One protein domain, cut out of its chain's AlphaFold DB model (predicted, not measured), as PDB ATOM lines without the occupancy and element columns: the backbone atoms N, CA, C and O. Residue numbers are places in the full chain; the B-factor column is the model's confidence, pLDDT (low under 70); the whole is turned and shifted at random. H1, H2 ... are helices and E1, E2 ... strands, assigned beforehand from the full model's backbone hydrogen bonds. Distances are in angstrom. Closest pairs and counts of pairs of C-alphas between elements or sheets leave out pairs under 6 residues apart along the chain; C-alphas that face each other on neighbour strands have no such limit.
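This is residues 95 to 111 and 119 to 191 of the 608 residues of an uncharacterized protein of Baudoinia panamericana (strain UAMH 10762) (UniProt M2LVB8). A long, twisted ribbon of three strands, E1, E2 and E3, makes one part, and a single helix, H1, lies beyond one end of the ribbon, off the sheet. At the other end the E2 and E3 hairpin turns aside where both strands bend. The printed part has 90 residues, with the named elements in the order E1, H1, E2, E3; the sheet's order is E1, E2, E3, all antiparallel, and the class is mixed, helices and strands. The whole is extended and flat, with a radius of gyration of the C-alphas of 23.1 A and spans of 67 by 36 by 14 A.

E2, residues 152 to 166, is 39.6 A long. E3, residues 172 to 189, is 33.9 A long and ends with C-alpha 189 at (139.072, 111.692, 102.236). E1, residues 95 to 107, begins with C-alpha 95 at (134.532, 89.305, 79.082) and is 35.9 A long. H1, residues 127 to 144, is 24.8 A long, from C-alpha 127 at (159.291, 143.920, 102.318).

E2 is the inner strand. E2 and E3 form an antiparallel hairpin at 162 degrees, with N 157 and O 184 2.7 A apart, within hydrogen-bond range. E2 bends by 69 degrees at residue 163, and E3 by 114 degrees at residue 176. E1 is antiparallel to E2 at 161 degrees, with N 98 and O 160 2.8 A apart, also within range. H1 is not on the sheet and is apart from E3. In H1 every O i to N i+4 pair is within hydrogen-bond range.

The two C-alphas farthest apart, of Ser 125 and Cys 168, are 68.8 A apart. Residues 112 to 118 are not printed, and C-alphas 111 and 119 are 21.4 A apart across this cut. Of the links printed whole, E2 to E3 is tight and H1 to E2 is short. Residues 137 to 145, of which 137 to 144 belong to H1, stand free. The mean pLDDT of the printed part is 72.4; residues 95 to 111, 142 to 153 and 188 to 191 are under 70.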
ATOM      1  N   SER A  95     135.250  88.163  78.501       50.88
ATOM      2  CA  SER A  95     134.532  89.305  79.082       50.88
ATOM      3  C   SER A  95     135.494  90.093  79.967       50.88
ATOM      4  O   SER A  95     136.005  89.546  80.947       50.88
ATOM      5  N   LEU A  96     135.744  91.358  79.636       54.12
ATOM      6  CA  LEU A  96     136.590  92.232  80.444       54.12
ATOM      7  C   LEU A  96     135.722  93.004  81.450       54.12
ATOM      8  O   LEU A  96     134.608  93.413  81.123       54.12
ATOM      9  N   LEU A  97     136.231  93.207  82.666       53.22
ATOM     10  CA  LEU A  97     135.717  94.223  83.586       53.22
ATOM     11  C   LEU A  97     136.259  95.584  83.125       53.22
ATOM     12  O   LEU A  97     137.456  95.845  83.236       53.22
ATOM     13  N   LEU A  98     135.391  96.413  82.551       53.69
ATOM     14  CA  LEU A  98     135.721  97.740  82.039       53.69
ATOM     15  C   LEU A  98     135.531  98.775  83.142       53.69
ATOM     16  O   LEU A  98     134.388  99.122  83.434       53.69
ATOM     17  N   GLY A  99     136.649  99.295  83.655       53.94
ATOM     18  CA  GLY A  99     136.774 100.580  84.350       53.94
ATOM     19  C   GLY A  99     135.684 100.951  85.362       53.94
ATOM     20  O   GLY A  99     134.905 100.133  85.838       53.94
ATOM     21  N   THR A 100     135.670 102.225  85.727       47.12
ATOM     22  CA  THR A 100     134.838 102.771  86.797       47.12
ATOM     23  C   THR A 100     134.230 104.091  86.309       47.12
ATOM     24  O   THR A 100     134.973 104.990  85.926       47.12
ATOM     25  N   THR A 101     132.900 104.229  86.258       46.28
ATOM     26  CA  THR A 101     132.231 105.535  86.009       46.28
ATOM     27  C   THR A 101     131.955 106.235  87.330       46.28
ATOM     28  O   THR A 101     131.593 105.533  88.256       46.28
ATOM     29  N   SER A 102     132.115 107.559  87.467       43.62
ATOM     30  CA  SER A 102     131.900 108.264  88.744       43.62
ATOM     31  C   SER A 102     130.757 109.282  88.698       43.62
ATOM     32  O   SER A 102     130.607 110.020  87.729       43.62
ATOM     33  N   THR A 103     129.944 109.369  89.758       45.81
ATOM     34  CA  THR A 103     128.979 110.476  89.953       45.81
ATOM     35  C   THR A 103     129.279 111.235  91.238       45.81
ATOM     36  O   THR A 103     129.106 110.684  92.319       45.81
ATOM     37  N   TYR A 104     129.706 112.493  91.121       40.25
ATOM     38  CA  TYR A 104     130.218 113.321  92.218       40.25
ATOM     39  C   TYR A 104     129.113 113.917  93.111       40.25
ATOM     40  O   TYR A 104     128.210 114.592  92.619       40.25
ATOM     41  N   ASN A 105     129.210 113.712  94.430       46.62
ATOM     42  CA  ASN A 105     128.429 114.415  95.451       46.62
ATOM     43  C   ASN A 105     129.371 115.005  96.514       46.62
ATOM     44  O   ASN A 105     130.036 114.262  97.242       46.62
ATOM     45  N   ASP A 106     129.385 116.336  96.617       41.25
ATOM     46  CA  ASP A 106     130.170 117.084  97.602       41.25
ATOM     47  C   ASP A 106     129.389 117.253  98.916       41.25
ATOM     48  O   ASP A 106     128.298 117.835  98.948       41.25
ATOM     49  N   THR A 107     129.946 116.744 100.015       45.47
ATOM     50  CA  THR A 107     129.443 116.974 101.374       45.47
ATOM     51  C   THR A 107     130.578 117.491 102.246       45.47
ATOM     52  O   THR A 107     131.480 116.748 102.626       45.47
ATOM     53  N   THR A 108     130.518 118.778 102.588       43.22
ATOM     54  CA  THR A 108     131.535 119.473 103.385       43.22
ATOM     55  C   THR A 108     131.257 119.328 104.884       43.22
ATOM     56  O   THR A 108     130.360 119.964 105.436       43.22
ATOM     57  N   GLY A 109     132.036 118.484 105.564       44.41
ATOM     58  CA  GLY A 109     132.156 118.465 107.025       44.41
ATOM     59  C   GLY A 109     133.485 119.100 107.429       44.41
ATOM     60  O   GLY A 109     134.512 118.735 106.878       44.41
ATOM     61  N   ILE A 110     133.476 120.075 108.340       44.81
ATOM     62  CA  ILE A 110     134.695 120.754 108.810       44.81
ATOM     63  C   ILE A 110     135.179 120.034 110.073       44.81
ATOM     64  O   ILE A 110     134.555 120.206 111.124       44.81
ATOM     65  N   ALA A 111     136.268 119.260 110.011       44.94
ATOM     66  CA  ALA A 111     136.988 118.875 111.221       44.94
ATOM     67  C   ALA A 111     137.992 119.976 111.607       44.94
ATOM     68  O   ALA A 111     138.653 120.595 110.772       44.94
ATOM     69  N   THR A 119     153.924 130.047 110.118       90.88
ATOM     70  CA  THR A 119     154.776 130.770 111.065       90.88
ATOM     71  C   THR A 119     154.663 132.287 110.924       90.88
ATOM     72  O   THR A 119     155.006 133.009 111.863       90.88
ATOM     73  N   VAL A 120     154.180 132.791 109.782       91.69
ATOM     74  CA  VAL A 120     154.038 134.230 109.545       91.69
ATOM     75  C   VAL A 120     152.777 134.757 110.244       91.69
ATOM     76  O   VAL A 120     151.689 134.198 110.069       91.69
ATOM     77  N   PRO A 121     152.878 135.848 111.031       89.94
ATOM     78  CA  PRO A 121     151.720 136.467 111.666       89.94
ATOM     79  C   PRO A 121     150.637 136.848 110.653       89.94
ATOM     80  O   PRO A 121     150.932 137.192 109.513       89.94
ATOM     81  N   ALA A 122     149.375 136.865 111.088       86.06
ATOM     82  CA  ALA A 122     148.256 137.221 110.212       86.06
ATOM     83  C   ALA A 122     148.368 138.640 109.612       86.06
ATOM     84  O   ALA A 122     147.821 138.921 108.547       86.06
ATOM     85  N   GLN A 123     149.067 139.536 110.311       86.50
ATOM     86  CA  GLN A 123     149.250 140.931 109.932       86.50
ATOM     87  C   GLN A 123     150.716 141.334 110.082       86.50
ATOM     88  O   GLN A 123     151.390 140.947 111.037       86.50
ATOM     89  N   GLY A 124     151.177 142.177 109.166       85.69
ATOM     90  CA  GLY A 124     152.495 142.790 109.173       85.69
ATOM     91  C   GLY A 124     152.626 143.760 108.003       85.69
ATOM     92  O   GLY A 124     151.675 143.961 107.248       85.69
ATOM     93  N   SER A 125     153.789 144.392 107.885       84.50
ATOM     94  CA  SER A 125     154.063 145.417 106.874       84.50
ATOM     95  C   SER A 125     155.523 145.377 106.438       84.50
ATOM     96  O   SER A 125     156.390 144.949 107.206       84.50
ATOM     97  N   GLY A 126     155.807 145.900 105.247       83.88
ATOM     98  CA  GLY A 126     157.161 146.000 104.714       83.88
ATOM     99  C   GLY A 126     157.639 144.753 103.964       83.88
ATOM    100  O   GLY A 126     157.022 143.686 103.981       83.88
ATOM    101  N   SER A 127     158.778 144.901 103.284       78.38
ATOM    102  CA  SER A 127     159.291 143.920 102.318       78.38
ATOM    103  C   SER A 127     159.665 142.566 102.930       78.38
ATOM    104  O   SER A 127     159.526 141.542 102.270       78.38
ATOM    105  N   SER A 128     160.111 142.526 104.187       82.12
ATOM    106  CA  SER A 128     160.442 141.272 104.878       82.12
ATOM    107  C   SER A 128     159.199 140.445 105.207       82.12
ATOM    108  O   SER A 128     159.191 139.237 104.974       82.12
ATOM    109  N   TYR A 129     158.138 141.097 105.694       86.62
ATOM    110  CA  TYR A 129     156.844 140.464 105.932       86.62
ATOM    111  C   TYR A 129     156.221 139.980 104.621       86.62
ATOM    112  O   TYR A 129     155.760 138.843 104.550       86.62
ATOM    113  N   TYR A 130     156.288 140.800 103.566       84.25
ATOM    114  CA  TYR A 130     155.861 140.418 102.221       84.25
ATOM    115  C   TYR A 130     156.541 139.129 101.746       84.25
ATOM    116  O   TYR A 130     155.856 138.167 101.414       84.25
ATOM    117  N   THR A 131     157.877 139.076 101.763       81.88
ATOM    118  CA  THR A 131     158.634 137.907 101.293       81.88
ATOM    119  C   THR A 131     158.311 136.655 102.104       81.88
ATOM    120  O   THR A 131     158.149 135.577 101.532       81.88
ATOM    121  N   ALA A 132     158.182 136.780 103.429       86.25
ATOM    122  CA  ALA A 132     157.840 135.656 104.292       86.25
ATOM    123  C   ALA A 132     156.409 135.154 104.033       86.25
ATOM    124  O   ALA A 132     156.207 133.953 103.865       86.25
ATOM    125  N   CYS A 133     155.436 136.064 103.928       88.25
ATOM    126  CA  CYS A 133     154.048 135.712 103.650       88.25
ATOM    127  C   CYS A 133     153.884 135.102 102.250       88.25
ATOM    128  O   CYS A 133     153.247 134.064 102.095       88.25
ATOM    129  N   ASN A 134     154.520 135.691 101.234       82.75
ATOM    130  CA  ASN A 134     154.496 135.171  99.868       82.75
ATOM    131  C   ASN A 134     155.128 133.772  99.790       82.75
ATOM    132  O   ASN A 134     154.618 132.923  99.073       82.75
ATOM    133  N   LYS A 135     156.185 133.500 100.567       84.06
ATOM    134  CA  LYS A 135     156.785 132.163 100.663       84.06
ATOM    135  C   LYS A 135     155.830 131.136 101.277       84.06
ATOM    136  O   LYS A 135     155.763 130.019 100.781       84.06
ATOM    137  N   GLU A 136     155.092 131.480 102.333       88.00
ATOM    138  CA  GLU A 136     154.091 130.570 102.911       88.00
ATOM    139  C   GLU A 136     152.918 130.327 101.964       88.00
ATOM    140  O   GLU A 136     152.466 129.194 101.839       88.00
ATOM    141  N   TRP A 137     152.477 131.354 101.235       83.06
ATOM    142  CA  TRP A 137     151.484 131.188 100.178       83.06
ATOM    143  C   TRP A 137     151.998 130.349  99.009       83.06
ATOM    144  O   TRP A 137     151.256 129.511  98.517       83.06
ATOM    145  N   GLN A 138     153.255 130.505  98.592       79.31
ATOM    146  CA  GLN A 138     153.867 129.625  97.593       79.31
ATOM    147  C   GLN A 138     153.920 128.183  98.094       79.31
ATOM    148  O   GLN A 138     153.448 127.300  97.400       79.31
ATOM    149  N   LEU A 139     154.372 127.941  99.328       78.69
ATOM    150  CA  LEU A 139     154.340 126.603  99.928       78.69
ATOM    151  C   LEU A 139     152.914 126.046 100.028       78.69
ATOM    152  O   LEU A 139     152.712 124.847  99.857       78.69
ATOM    153  N   PHE A 140     151.923 126.899 100.291       78.69
ATOM    154  CA  PHE A 140     150.517 126.523 100.268       78.69
ATOM    155  C   PHE A 140     150.027 126.179  98.862       78.69
ATOM    156  O   PHE A 140     149.312 125.194  98.735       78.69
ATOM    157  N   TYR A 141     150.408 126.931  97.825       72.94
ATOM    158  CA  TYR A 141     150.039 126.673  96.428       72.94
ATOM    159  C   TYR A 141     150.763 125.448  95.856       72.94
ATOM    160  O   TYR A 141     150.115 124.562  95.306       72.94
ATOM    161  N   ASP A 142     152.073 125.345  96.071       69.25
ATOM    162  CA  ASP A 142     152.907 124.201  95.691       69.25
ATOM    163  C   ASP A 142     152.481 122.937  96.456       69.25
ATOM    164  O   ASP A 142     152.475 121.828  95.917       69.25
ATOM    165  N   GLY A 143     152.070 123.105  97.717       62.12
ATOM    166  CA  GLY A 143     151.471 122.065  98.548       62.12
ATOM    167  C   GLY A 143     150.018 121.748  98.188       62.12
ATOM    168  O   GLY A 143     149.598 120.606  98.367       62.12
ATOM    169  N   HIS A 144     149.259 122.698  97.630       55.69
ATOM    170  CA  HIS A 144     147.879 122.507  97.158       55.69
ATOM    171  C   HIS A 144     147.808 121.523  95.997       55.69
ATOM    172  O   HIS A 144     146.823 120.801  95.886       55.69
ATOM    173  N   VAL A 145     148.871 121.420  95.194       50.41
ATOM    174  CA  VAL A 145     148.979 120.390  94.148       50.41
ATOM    175  C   VAL A 145     149.149 118.979  94.743       50.41
ATOM    176  O   VAL A 145     149.087 117.991  94.020       50.41
ATOM    177  N   ARG A 146     149.380 118.843  96.059       47.50
ATOM    178  CA  ARG A 146     149.581 117.541  96.727       47.50
ATOM    179  C   ARG A 146     148.644 117.258  97.902       47.50
ATOM    180  O   ARG A 146     148.538 116.102  98.295       47.50
ATOM    181  N   TYR A 147     147.973 118.266  98.455       49.31
ATOM    182  CA  TYR A 147     147.143 118.129  99.654       49.31
ATOM    183  C   TYR A 147     145.949 119.083  99.594       49.31
ATOM    184  O   TYR A 147     145.966 120.185 100.146       49.31
ATOM    185  N   THR A 148     144.896 118.664  98.901       41.78
ATOM    186  CA  THR A 148     143.610 119.352  98.943       41.78
ATOM    187  C   THR A 148     142.886 119.053 100.260       41.78
ATOM    188  O   THR A 148     142.953 117.956 100.809       41.78
ATOM    189  N   ARG A 149     142.241 120.109 100.774       47.00
ATOM    190  CA  ARG A 149     141.200 120.224 101.821       47.00
ATOM    191  C   ARG A 149     140.509 118.906 102.217       47.00
ATOM    192  O   ARG A 149     140.288 118.081 101.341       47.00
ATOM    193  N   GLU A 150     140.040 118.784 103.470       48.97
ATOM    194  CA  GLU A 150     139.014 117.790 103.871       48.97
ATOM    195  C   GLU A 150     137.732 117.975 103.056       48.97
ATOM    196  O   GLU A 150     136.746 118.585 103.467       48.97
ATOM    197  N   LEU A 151     137.774 117.468 101.836       57.69
ATOM    198  CA  LEU A 151     136.643 117.212 100.991       57.69
ATOM    199  C   LEU A 151     136.475 115.712 101.092       57.69
ATOM    200  O   LEU A 151     137.264 114.935 100.563       57.69
ATOM    201  N   THR A 152     135.455 115.304 101.839       62.34
ATOM    202  CA  THR A 152     134.915 113.966 101.644       62.34
ATOM    203  C   THR A 152     134.169 114.023 100.322       62.34
ATOM    204  O   THR A 152     132.979 114.341 100.277       62.34
ATOM    205  N   SER A 153     134.888 113.789  99.229       65.88
ATOM    206  CA  SER A 153     134.261 113.586  97.937       65.88
ATOM    207  C   SER A 153     133.785 112.143  97.898       65.88
ATOM    208  O   SER A 153     134.545 111.188  98.073       65.88
ATOM    209  N   SER A 154     132.474 111.985  97.745       71.75
ATOM    210  CA  SER A 154     131.873 110.680  97.522       71.75
ATOM    211  C   SER A 154     131.406 110.614  96.080       71.75
ATOM    212  O   SER A 154     130.758 111.542  95.589       71.75
ATOM    213  N   TRP A 155     131.750 109.535  95.390       73.75
ATOM    214  CA  TRP A 155     131.254 109.295  94.050       73.75
ATOM    215  C   TRP A 155     130.821 107.854  93.846       73.75
ATOM    216  O   TRP A 155     131.428 106.917  94.363       73.75
ATOM    217  N   TRP A 156     129.738 107.666  93.100       75.38
ATOM    218  CA  TRP A 156     129.277 106.327  92.746       75.38
ATOM    219  C   TRP A 156     130.107 105.784  91.611       75.38
ATOM    220  O   TRP A 156     130.108 106.380  90.548       75.38
ATOM    221  N   VAL A 157     130.770 104.667  91.858       74.06
ATOM    222  CA  VAL A 157     131.556 103.919  90.899       74.06
ATOM    223  C   VAL A 157     130.736 102.785  90.297       74.06
ATOM    224  O   VAL A 157     130.394 101.869  91.041       74.06
ATOM    225  N   THR A 158     130.463 102.785  88.988       78.31
ATOM    226  CA  THR A 158     129.893 101.607  88.301       78.31
ATOM    227  C   THR A 158     130.969 100.842  87.534       78.31
ATOM    228  O   THR A 158     131.670 101.408  86.701       78.31
ATOM    229  N   ASN A 159     131.084  99.543  87.811       80.38
ATOM    230  CA  ASN A 159     131.858  98.587  87.026       80.38
ATOM    231  C   ASN A 159     131.017  98.092  85.856       80.38
ATOM    232  O   ASN A 159     129.846  97.749  86.054       80.38
ATOM    233  N   TYR A 160     131.625  97.926  84.685       82.50
ATOM    234  CA  TYR A 160     130.939  97.378  83.519       82.50
ATOM    235  C   TYR A 160     131.576  96.087  83.019       82.50
ATOM    236  O   TYR A 160     132.747  95.810  83.265       82.50
ATOM    237  N   THR A 161     130.802  95.304  82.276       88.44
ATOM    238  CA  THR A 161     131.287  94.211  81.442       88.44
ATOM    239  C   THR A 161     130.883  94.434  79.999       88.44
ATOM    240  O   THR A 161     129.804  94.943  79.692       88.44
ATOM    241  N   ALA A 162     131.760  94.017  79.097       87.31
ATOM    242  CA  ALA A 162     131.472  93.959  77.679       87.31
ATOM    243  C   ALA A 162     132.187  92.766  77.046       87.31
ATOM    244  O   ALA A 162     133.208  92.286  77.551       87.31
ATOM    245  N   THR A 163     131.648  92.295  75.927       90.06
ATOM    246  CA  THR A 163     132.398  91.429  75.020       90.06
ATOM    247  C   THR A 163     133.412  92.294  74.294       90.06
ATOM    248  O   THR A 163     133.048  93.343  73.767       90.06
ATOM    249  N   ILE A 164     134.672  91.863  74.266       90.06
ATOM    250  CA  ILE A 164     135.716  92.560  73.522       90.06
ATOM    251  C   ILE A 164     136.216  91.729  72.341       90.06
ATOM    252  O   ILE A 164     136.175  90.497  72.363       90.06
ATOM    253  N   THR A 165     136.699  92.412  71.313       92.31
ATOM    254  CA  THR A 165     137.439  91.824  70.196       92.31
ATOM    255  C   THR A 165     138.729  92.592  69.960       92.31
ATOM    256  O   THR A 165     138.873  93.723  70.413       92.31
ATOM    257  N   THR A 166     139.646  91.987  69.222       90.62
ATOM    258  CA  THR A 166     140.904  92.608  68.822       90.62
ATOM    259  C   THR A 166     141.090  92.331  67.341       90.62
ATOM    260  O   THR A 166     140.940  91.189  66.907       90.62
ATOM    261  N   LEU A 167     141.370  93.368  66.552       89.75
ATOM    262  CA  LEU A 167     141.681  93.209  65.132       89.75
ATOM    263  C   LEU A 167     143.201  93.077  64.941       89.75
ATOM    264  O   LEU A 167     143.966  92.956  65.896       89.75
ATOM    265  N   CYS A 168     143.649  93.077  63.686       89.75
ATOM    266  CA  CYS A 168     145.066  92.983  63.320       89.75
ATOM    267  C   CYS A 168     145.955  94.105  63.882       89.75
ATOM    268  O   CYS A 168     147.174  93.966  63.886       89.75
ATOM    269  N   ASP A 169     145.364  95.202  64.346       86.94
ATOM    270  CA  ASP A 169     146.061  96.319  64.977       86.94
ATOM    271  C   ASP A 169     146.397  96.091  66.459       86.94
ATOM    272  O   ASP A 169     147.117  96.889  67.049       86.94
ATOM    273  N   GLY A 170     145.885  95.020  67.075       88.00
ATOM    274  CA  GLY A 170     146.159  94.691  68.474       88.00
ATOM    275  C   GLY A 170     145.353  95.489  69.506       88.00
ATOM    276  O   GLY A 170     145.568  95.287  70.702       88.00
ATOM    277  N   HIS A 171     144.406  96.337  69.088       87.75
ATOM    278  CA  HIS A 171     143.613  97.165  70.006       87.75
ATOM    279  C   HIS A 171     142.294  96.498  70.401       87.75
ATOM    280  O   HIS A 171     141.555  95.976  69.557       87.75
ATOM    281  N   SER A 172     141.993  96.532  71.702       89.19
ATOM    282  CA  SER A 172     140.750  95.977  72.241       89.19
ATOM    283  C   SER A 172     139.571  96.871  71.863       89.19
ATOM    284  O   SER A 172     139.637  98.089  72.005       89.19
ATOM    285  N   ARG A 173     138.479  96.257  71.414       88.88
ATOM    286  CA  ARG A 173     137.244  96.910  70.971       88.88
ATOM    287  C   ARG A 173     136.049  96.327  71.677       88.88
ATOM    288  O   ARG A 173     135.929  95.108  71.754       88.88
ATOM    289  N   VAL A 174     135.133  97.172  72.117       89.69
ATOM    290  CA  VAL A 174     133.841  96.743  72.643       89.69
ATOM    291  C   VAL A 174     132.940  96.269  71.504       89.69
ATOM    292  O   VAL A 174     132.665  97.004  70.560       89.69
ATOM    293  N   LEU A 175     132.435  95.042  71.620       85.12
ATOM    294  CA  LEU A 175     131.382  94.507  70.768       85.12
ATOM    295  C   LEU A 175     130.021  94.674  71.449       85.12
ATOM    296  O   LEU A 175     129.741  94.050  72.474       85.12
ATOM    297  N   GLY A 176     129.145  95.465  70.831       81.88
ATOM    298  CA  GLY A 176     127.772  95.659  71.294       81.88
ATOM    299  C   GLY A 176     127.660  96.610  72.486       81.88
ATOM    300  O   GLY A 176     128.394  97.586  72.594       81.88
ATOM    301  N   THR A 177     126.682  96.360  73.358       81.25
ATOM    302  CA  THR A 177     126.364  97.239  74.490       81.25
ATOM    303  C   THR A 177     127.175  96.884  75.731       81.25
ATOM    304  O   THR A 177     127.200  95.728  76.160       81.25
ATOM    305  N   VAL A 178     127.752  97.899  76.367       82.06
ATOM    306  CA  VAL A 178     128.407  97.775  77.670       82.06
ATOM    307  C   VAL A 178     127.342  97.601  78.763       82.06
ATOM    308  O   VAL A 178     126.402  98.392  78.836       82.06
ATOM    309  N   THR A 179     127.464  96.570  79.604       86.00
ATOM    310  CA  THR A 179     126.472  96.225  80.640       86.00
ATOM    311  C   THR A 179     127.006  96.560  82.038       86.00
ATOM    312  O   THR A 179     128.098  96.109  82.381       86.00
ATOM    313  N   PRO A 180     126.279  97.323  82.875       84.69
ATOM    314  CA  PRO A 180     126.702  97.591  84.246       84.69
ATOM    315  C   PRO A 180     126.623  96.312  85.091       84.69
ATOM    316  O   PRO A 180     125.645  95.569  85.033       84.69
ATOM    317  N   VAL A 181     127.655  96.059  85.891       89.75
ATOM    318  CA  VAL A 181     127.775  94.870  86.748       89.75
ATOM    319  C   VAL A 181     127.446  95.211  88.191       89.75
ATOM    320  O   VAL A 181     126.609  94.569  88.815       89.75
ATOM    321  N   THR A 182     128.138  96.208  88.742       87.38
ATOM    322  CA  THR A 182     128.023  96.612  90.147       87.38
ATOM    323  C   THR A 182     128.277  98.100  90.275       87.38
ATOM    324  O   THR A 182     129.178  98.616  89.627       87.38
ATOM    325  N   THR A 183     127.520  98.765  91.144       82.75
ATOM    326  CA  THR A 183     127.732 100.171  91.500       82.75
ATOM    327  C   THR A 183     128.043 100.256  92.991       82.75
ATOM    328  O   THR A 183     127.298  99.706  93.803       82.75
ATOM    329  N   PHE A 184     129.136 100.912  93.371       83.44
ATOM    330  CA  PHE A 184     129.555 101.085  94.765       83.44
ATOM    331  C   PHE A 184     129.927 102.540  95.051       83.44
ATOM    332  O   PHE A 184     130.301 103.277  94.152       83.44
ATOM    333  N   LEU A 185     129.803 102.981  96.302       83.81
ATOM    334  CA  LEU A 185     130.195 104.333  96.698       83.81
ATOM    335  C   LEU A 185     131.695 104.346  97.007       83.81
ATOM    336  O   LEU A 185     132.128 103.701  97.961       83.81
ATOM    337  N   SER A 186     132.474 105.072  96.212       76.06
ATOM    338  CA  SER A 186     133.852 105.414  96.548       76.06
ATOM    339  C   SER A 186     133.848 106.701  97.356       76.06
ATOM    340  O   SER A 186     133.159 107.659  97.008       76.06
ATOM    341  N   VAL A 187     134.597 106.715  98.450       75.88
ATOM    342  CA  VAL A 187     134.771 107.895  99.290       75.88
ATOM    343  C   VAL A 187     136.260 108.144  99.393       75.88
ATOM    344  O   VAL A 187     136.989 107.290  99.898       75.88
ATOM    345  N   THR A 188     136.708 109.300  98.920       69.69
ATOM    346  CA  THR A 188     138.079 109.745  99.142       69.69
ATOM    347  C   THR A 188     138.054 110.880 100.142       69.69
ATOM    348  O   THR A 188     137.351 111.874  99.981       69.69
ATOM    349  N   THR A 189     138.802 110.683 101.220       64.94
ATOM    350  CA  THR A 189     139.072 111.692 102.236       64.94
ATOM    351  C   THR A 189     140.498 112.173 102.026       64.94
ATOM    352  O   THR A 189     141.439 111.416 102.262       64.94
ATOM    353  N   SER A 190     140.669 113.402 101.556       60.41
ATOM    354  CA  SER A 190     141.969 114.076 101.540       60.41
ATOM    355  C   SER A 190     142.077 114.983 102.762       60.41
ATOM    356  O   SER A 190     141.151 115.730 103.042       60.41
ATOM    357  N   GLU A 191     143.171 114.931 103.520       59.91
ATOM    358  CA  GLU A 191     143.432 115.916 104.578       59.91
ATOM    359  C   GLU A 191     144.169 117.114 103.970       59.91
ATOM    360  O   GLU A 191     145.258 116.964 103.414       59.91
TER     361      GLU A 191